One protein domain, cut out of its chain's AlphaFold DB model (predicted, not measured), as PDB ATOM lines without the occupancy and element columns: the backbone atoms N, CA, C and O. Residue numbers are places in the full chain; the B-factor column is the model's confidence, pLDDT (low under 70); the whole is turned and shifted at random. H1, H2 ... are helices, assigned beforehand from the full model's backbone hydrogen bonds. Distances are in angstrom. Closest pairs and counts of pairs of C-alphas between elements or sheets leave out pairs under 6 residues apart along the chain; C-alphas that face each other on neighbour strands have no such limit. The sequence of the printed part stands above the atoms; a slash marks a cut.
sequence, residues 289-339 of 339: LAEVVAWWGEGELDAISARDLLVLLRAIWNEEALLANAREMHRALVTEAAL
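This is residues 289 to 339 of the 339 residues of the protein "Hypothetical protein" of Emiliania huxleyi (UniProt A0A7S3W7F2). Four short helices make a small cluster: H2 and H4 pack together at a slant, H3 bridges from the end of H2 to the start of H4, and H1 lies across from H2, joined to it by the loop of residues 299 to 305. The printed part has 51 residues with four named helices, in the order H1, H2, H3, H4 along the chain, which hold 38 of these residues; there is no named strand, and the class is all helix. It is compact and rounded, with a radius of gyration of the C-alphas of 10.0 A and spans of 24 by 22 by 17 A.

H1, residues 289 to 298, begins at C-alpha 289 (-33.849, -51.488, -37.620) and is 14.3 A long. H2 is residues 306 to 316, 15.4 A; H3 is 319 to 325. H4, 327 to 336, 14.3 A, ends at C-alpha 336 (-20.574, -37.111, -38.551).

H1 and H3 only just touch, with 3 pairs of C-alphas within 8 A, the closest those of Ala 290 and Asn 325, 7.1 A. H1 and H2 are apart. H2 and H4 touch, closest at the C-alphas of Ala 306 and Leu 333, 5.3 A, at a steep tilt of 44 degrees, opposite ways. In H1, H2, H3 and H4 every O i to N i+4 pair is within hydrogen-bond range.

The farthest C-alphas, of Glu 291 and Leu 339, are 26.2 A apart. The printed part has no cut and no long link; residue 339 is under pLDDT 70.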
ATOM      1  N   LEU A 289     -34.515 -52.619 -36.953       90.12
ATOM      2  CA  LEU A 289     -33.849 -51.488 -37.620       90.12
ATOM      3  C   LEU A 289     -34.779 -50.273 -37.844       90.12
ATOM      4  O   LEU A 289     -34.338 -49.136 -37.720       90.12
ATOM      5  N   ALA A 290     -36.071 -50.501 -38.108       89.81
ATOM      6  CA  ALA A 290     -37.066 -49.432 -38.242       89.81
ATOM      7  C   ALA A 290     -37.311 -48.649 -36.933       89.81
ATOM      8  O   ALA A 290     -37.544 -47.445 -36.974       89.81
ATOM      9  N   GLU A 291     -37.219 -49.311 -35.777       92.81
ATOM     10  CA  GLU A 291     -37.352 -48.683 -34.455       92.81
ATOM     11  C   GLU A 291     -36.102 -47.847 -34.141       92.81
ATOM     12  O   GLU A 291     -36.218 -46.720 -33.670       92.81
ATOM     13  N   VAL A 292     -34.910 -48.342 -34.501       91.88
ATOM     14  CA  VAL A 292     -33.646 -47.594 -34.370       91.88
ATOM     15  C   VAL A 292     -33.636 -46.337 -35.253       91.88
ATOM     16  O   VAL A 292     -33.196 -45.283 -34.800       91.88
ATOM     17  N   VAL A 293     -34.167 -46.414 -36.481       90.81
ATOM     18  CA  VAL A 293     -34.333 -45.244 -37.370       90.81
ATOM     19  C   VAL A 293     -35.309 -44.219 -36.778       90.81
ATOM     20  O   VAL A 293     -35.028 -43.022 -36.843       90.81
ATOM     21  N   ALA A 294     -36.412 -44.661 -36.163       92.19
ATOM     22  CA  ALA A 294     -37.341 -43.765 -35.473       92.19
ATOM     23  C   ALA A 294     -36.666 -43.059 -34.283       92.19
ATOM     24  O   ALA A 294     -36.661 -41.833 -34.230       92.19
ATOM     25  N   TRP A 295     -35.991 -43.807 -33.401       93.00
ATOM     26  CA  TRP A 295     -35.271 -43.241 -32.252       93.00
ATOM     27  C   TRP A 295     -34.153 -42.275 -32.665       93.00
ATOM     28  O   TRP A 295     -33.886 -41.305 -31.959       93.00
ATOM     29  N   TRP A 296     -33.498 -42.503 -33.808       90.94
ATOM     30  CA  TRP A 296     -32.534 -41.551 -34.364       90.94
ATOM     31  C   TRP A 296     -33.211 -40.244 -34.801       90.94
ATOM     32  O   TRP A 296     -32.745 -39.169 -34.426       90.94
ATOM     33  N   GLY A 297     -34.335 -40.323 -35.524       88.81
ATOM     34  CA  GLY A 297     -35.116 -39.148 -35.935       88.81
ATOM     35  C   GLY A 297     -35.749 -38.373 -34.770       88.81
ATOM     36  O   GLY A 297     -35.931 -37.163 -34.865       88.81
ATOM     37  N   GLU A 298     -36.039 -39.052 -33.658       90.81
ATOM     38  CA  GLU A 298     -36.538 -38.465 -32.405       90.81
ATOM     39  C   GLU A 298     -35.423 -37.861 -31.523       90.81
ATOM     40  O   GLU A 298     -35.717 -37.116 -30.590       90.81
ATOM     41  N   GLY A 299     -34.146 -38.159 -31.801       87.56
ATOM     42  CA  GLY A 299     -33.003 -37.736 -30.977       87.56
ATOM     43  C   GLY A 299     -32.752 -38.595 -29.724       87.56
ATOM     44  O   GLY A 299     -31.928 -38.239 -28.885       87.56
ATOM     45  N   GLU A 300     -33.410 -39.748 -29.599       88.44
ATOM     46  CA  GLU A 300     -33.356 -40.669 -28.447       88.44
ATOM     47  C   GLU A 300     -32.037 -41.473 -28.326       88.44
ATOM     48  O   GLU A 300     -31.849 -42.220 -27.359       88.44
ATOM     49  N   LEU A 301     -31.113 -41.341 -29.288       87.62
ATOM     50  CA  LEU A 301     -29.829 -42.068 -29.374       87.62
ATOM     51  C   LEU A 301     -28.596 -41.205 -29.020       87.62
ATOM     52  O   LEU A 301     -27.505 -41.410 -29.541       87.62
ATOM     53  N   ASP A 302     -28.772 -40.242 -28.121       89.31
ATOM     54  CA  ASP A 302     -27.830 -39.155 -27.809       89.31
ATOM     55  C   ASP A 302     -26.613 -39.482 -26.907       89.31
ATOM     56  O   ASP A 302     -25.755 -38.616 -26.720       89.31
ATOM     57  N   ALA A 303     -26.509 -40.671 -26.294       90.06
ATOM     58  CA  ALA A 303     -25.401 -40.994 -25.379       90.06
ATOM     59  C   ALA A 303     -24.301 -41.848 -26.035       90.06
ATOM     60  O   ALA A 303     -23.136 -41.785 -25.618       90.06
ATOM     61  N   ILE A 304     -24.666 -42.642 -27.045       91.88
ATOM     62  CA  ILE A 304     -23.759 -43.358 -27.956       91.88
ATOM     63  C   ILE A 304     -23.214 -42.345 -28.978       91.88
ATOM     64  O   ILE A 304     -23.959 -41.501 -29.462       91.88
ATOM     65  N   SER A 305     -21.917 -42.385 -29.308       92.06
ATOM     66  CA  SER A 305     -21.376 -41.474 -30.332       92.06
ATOM     67  C   SER A 305     -21.790 -41.915 -31.739       92.06
ATOM     68  O   SER A 305     -21.940 -43.112 -31.981       92.06
ATOM     69  N   ALA A 306     -21.902 -40.989 -32.697       90.44
ATOM     70  CA  ALA A 306     -22.247 -41.327 -34.083       90.44
ATOM     71  C   ALA A 306     -21.319 -42.395 -34.695       90.44
ATOM     72  O   ALA A 306     -21.767 -43.295 -35.406       90.44
ATOM     73  N   ARG A 307     -20.029 -42.352 -34.333       92.38
ATOM     74  CA  ARG A 307     -19.028 -43.368 -34.678       92.38
ATOM     75  C   ARG A 307     -19.341 -44.737 -34.071       92.38
ATOM     76  O   ARG A 307     -19.314 -45.728 -34.796       92.38
ATOM     77  N   ASP A 308     -19.618 -44.808 -32.770       94.00
ATOM     78  CA  ASP A 308     -19.926 -46.081 -32.102       94.00
ATOM     79  C   ASP A 308     -21.249 -46.664 -32.621       94.00
ATOM     80  O   ASP A 308     -21.336 -47.863 -32.876       94.00
ATOM     81  N   LEU A 309     -22.256 -45.812 -32.847       93.06
ATOM     82  CA  LEU A 309     -23.543 -46.196 -33.424       93.06
ATOM     83  C   LEU A 309     -23.367 -46.766 -34.837       93.06
ATOM     84  O   LEU A 309     -23.925 -47.814 -35.144       93.06
ATOM     85  N   LEU A 310     -22.543 -46.135 -35.680       91.50
ATOM     86  CA  LEU A 310     -22.226 -46.633 -37.021       91.50
ATOM     87  C   LEU A 310     -21.517 -47.999 -36.996       91.50
ATOM     88  O   LEU A 310     -21.787 -48.836 -37.860       91.50
ATOM     89  N   VAL A 311     -20.631 -48.237 -36.023       93.00
ATOM     90  CA  VAL A 311     -19.967 -49.539 -35.833       93.00
ATOM     91  C   VAL A 311     -20.975 -50.599 -35.381       93.00
ATOM     92  O   VAL A 311     -21.065 -51.647 -36.016       93.00
ATOM     93  N   LEU A 312     -21.786 -50.306 -34.360       93.50
ATOM     94  CA  LEU A 312     -22.825 -51.209 -33.849       93.50
ATOM     95  C   LEU A 312     -23.862 -51.572 -34.922       93.50
ATOM     96  O   LEU A 312     -24.190 -52.745 -35.087       93.50
ATOM     97  N   LEU A 313     -24.330 -50.587 -35.698       92.25
ATOM     98  CA  LEU A 313     -25.257 -50.803 -36.813       92.25
ATOM     99  C   LEU A 313     -24.690 -51.805 -37.829       92.25
ATOM    100  O   LEU A 313     -25.400 -52.720 -38.237       92.25
ATOM    101  N   ARG A 314     -23.414 -51.654 -38.210       91.19
ATOM    102  CA  ARG A 314     -22.722 -52.534 -39.171       91.19
ATOM    103  C   ARG A 314     -22.360 -53.907 -38.602       91.19
ATOM    104  O   ARG A 314     -22.150 -54.832 -39.379       91.19
ATOM    105  N   ALA A 315     -22.266 -54.039 -37.280       92.31
ATOM    106  CA  ALA A 315     -22.031 -55.320 -36.622       92.31
ATOM    107  C   ALA A 315     -23.313 -56.168 -36.521       92.31
ATOM    108  O   ALA A 315     -23.226 -57.390 -36.602       92.31
ATOM    109  N   ILE A 316     -24.480 -55.534 -36.345       91.88
ATOM    110  CA  ILE A 316     -25.769 -56.209 -36.087       91.88
ATOM    111  C   ILE A 316     -26.601 -56.396 -37.369       91.88
ATOM    112  O   ILE A 316     -27.296 -57.401 -37.511       91.88
ATOM    113  N   TRP A 317     -26.533 -55.457 -38.322       91.00
ATOM    114  CA  TRP A 317     -27.260 -55.530 -39.593       91.00
ATOM    115  C   TRP A 317     -26.307 -55.533 -40.789       91.00
ATOM    116  O   TRP A 317     -25.342 -54.769 -40.846       91.00
ATOM    117  N   ASN A 318     -26.615 -56.362 -41.788       86.25
ATOM    118  CA  ASN A 318     -25.882 -56.385 -43.049       86.25
ATOM    119  C   ASN A 318     -26.034 -55.055 -43.806       86.25
ATOM    120  O   ASN A 318     -27.081 -54.401 -43.768       86.25
ATOM    121  N   GLU A 319     -24.985 -54.672 -44.538       82.25
ATOM    122  CA  GLU A 319     -24.920 -53.380 -45.228       82.25
ATOM    123  C   GLU A 319     -26.076 -53.178 -46.221       82.25
ATOM    124  O   GLU A 319     -26.609 -52.078 -46.314       82.25
ATOM    125  N   GLU A 320     -26.560 -54.240 -46.870       82.56
ATOM    126  CA  GLU A 320     -27.736 -54.186 -47.748       82.56
ATOM    127  C   GLU A 320     -29.021 -53.776 -47.009       82.56
ATOM    128  O   GLU A 320     -29.790 -52.972 -47.532       82.56
ATOM    129  N   ALA A 321     -29.263 -54.267 -45.787       82.69
ATOM    130  CA  ALA A 321     -30.455 -53.906 -45.014       82.69
ATOM    131  C   ALA A 321     -30.377 -52.469 -44.476       82.69
ATOM    132  O   ALA A 321     -31.391 -51.762 -44.469       82.69
ATOM    133  N   LEU A 322     -29.177 -52.013 -44.094       85.50
ATOM    134  CA  LEU A 322     -28.904 -50.615 -43.744       85.50
ATOM    135  C   LEU A 322     -29.109 -49.695 -44.962       85.50
ATOM    136  O   LEU A 322     -29.822 -48.696 -44.880       85.50
ATOM    137  N   LEU A 323     -28.562 -50.069 -46.120       82.69
ATOM    138  CA  LEU A 323     -28.717 -49.351 -47.389       82.69
ATOM    139  C   LEU A 323     -30.087 -49.551 -48.057       82.69
ATOM    140  O   LEU A 323     -30.353 -48.902 -49.070       82.69
ATOM    141  N   ALA A 324     -30.972 -50.386 -47.517       84.94
ATOM    142  CA  ALA A 324     -32.378 -50.453 -47.908       84.94
ATOM    143  C   ALA A 324     -33.247 -49.553 -47.017       84.94
ATOM    144  O   ALA A 324     -33.961 -48.695 -47.532       84.94
ATOM    145  N   ASN A 325     -33.150 -49.712 -45.691       84.88
ATOM    146  CA  ASN A 325     -34.131 -49.182 -44.734       84.88
ATOM    147  C   ASN A 325     -33.643 -47.969 -43.919       84.88
ATOM    148  O   ASN A 325     -34.453 -47.290 -43.298       84.88
ATOM    149  N   ALA A 326     -32.334 -47.697 -43.900       87.06
ATOM    150  CA  ALA A 326     -31.698 -46.715 -43.017       87.06
ATOM    151  C   ALA A 326     -30.744 -45.755 -43.763       87.06
ATOM    152  O   ALA A 326     -29.802 -45.223 -43.174       87.06
ATOM    153  N   ARG A 327     -30.976 -45.527 -45.067       85.81
ATOM    154  CA  ARG A 327     -30.088 -44.757 -45.967       85.81
ATOM    155  C   ARG A 327     -29.667 -43.394 -45.425       85.81
ATOM    156  O   ARG A 327     -28.508 -43.016 -45.558       85.81
ATOM    157  N   GLU A 328     -30.613 -42.642 -44.874       86.56
ATOM    158  CA  GLU A 328     -30.393 -41.258 -44.444       86.56
ATOM    159  C   GLU A 328     -29.614 -41.213 -43.127       86.56
ATOM    160  O   GLU A 328     -28.577 -40.553 -43.068       86.56
ATOM    161  N   MET A 329     -30.013 -42.029 -42.144       88.12
ATOM    162  CA  MET A 329     -29.263 -42.247 -40.902       88.12
ATOM    163  C   MET A 329     -27.825 -42.716 -41.186       88.12
ATOM    164  O   MET A 329     -26.880 -42.132 -40.670       88.12
ATOM    165  N   HIS A 330     -27.622 -43.728 -42.042       87.25
ATOM    166  CA  HIS A 330     -26.274 -44.228 -42.361       87.25
ATOM    167  C   HIS A 330     -25.399 -43.163 -43.033       87.25
ATOM    168  O   HIS A 330     -24.239 -43.022 -42.657       87.25
ATOM    169  N   ARG A 331     -25.950 -42.363 -43.957       87.06
ATOM    170  CA  ARG A 331     -25.227 -41.230 -44.564       87.06
ATOM    171  C   ARG A 331     -24.846 -40.175 -43.528       87.06
ATOM    172  O   ARG A 331     -23.682 -39.786 -43.492       87.06
ATOM    173  N   ALA A 332     -25.792 -39.754 -42.689       87.00
ATOM    174  CA  ALA A 332     -25.562 -38.747 -41.656       87.00
ATOM    175  C   ALA A 332     -24.481 -39.199 -40.660       87.00
ATOM    176  O   ALA A 332     -23.504 -38.481 -40.448       87.00
ATOM    177  N   LEU A 333     -24.587 -40.430 -40.146       87.81
ATOM    178  CA  LEU A 333     -23.604 -41.013 -39.229       87.81
ATOM    179  C   LEU A 333     -22.225 -41.198 -39.879       87.81
ATOM    180  O   LEU A 333     -21.215 -41.028 -39.203       87.81
ATOM    181  N   VAL A 334     -22.146 -41.505 -41.181       87.50
ATOM    182  CA  VAL A 334     -20.868 -41.546 -41.919       87.50
ATOM    183  C   VAL A 334     -20.247 -40.154 -42.049       87.50
ATOM    184  O   VAL A 334     -19.035 -40.034 -41.891       87.50
ATOM    185  N   THR A 335     -21.038 -39.107 -42.307       87.31
ATOM    186  CA  THR A 335     -20.515 -37.730 -42.354       87.31
ATOM    187  C   THR A 335     -20.117 -37.199 -40.979       87.31
ATOM    188  O   THR A 335     -19.115 -36.503 -40.875       87.31
ATOM    189  N   GLU A 336     -20.852 -37.550 -39.923       85.25
ATOM    190  CA  GLU A 336     -20.574 -37.111 -38.551       85.25
ATOM    191  C   GLU A 336     -19.373 -37.851 -37.941       85.25
ATOM    192  O   GLU A 336     -18.539 -37.240 -37.284       85.25
ATOM    193  N   ALA A 337     -19.214 -39.151 -38.219       80.12
ATOM    194  CA  ALA A 337     -18.072 -39.949 -37.762       80.12
ATOM    195  C   ALA A 337     -16.759 -39.695 -38.539       80.12
ATOM    196  O   ALA A 337     -15.756 -40.361 -38.267       80.12
ATOM    197  N   ALA A 338     -16.772 -38.777 -39.513       73.75
ATOM    198  CA  ALA A 338     -15.611 -38.346 -40.295       73.75
ATOM    199  C   ALA A 338     -15.064 -36.960 -39.880       73.75
ATOM    200  O   ALA A 338     -14.113 -36.480 -40.503       73.75
ATOM    201  N   LEU A 339     -15.664 -36.335 -38.857       57.69
ATOM    202  CA  LEU A 339     -15.288 -35.044 -38.266       57.69
ATOM    203  C   LEU A 339     -14.548 -35.218 -36.924       57.69
ATOM    204  O   LEU A 339     -13.769 -34.297 -36.594       57.69
TER     205      LEU A 339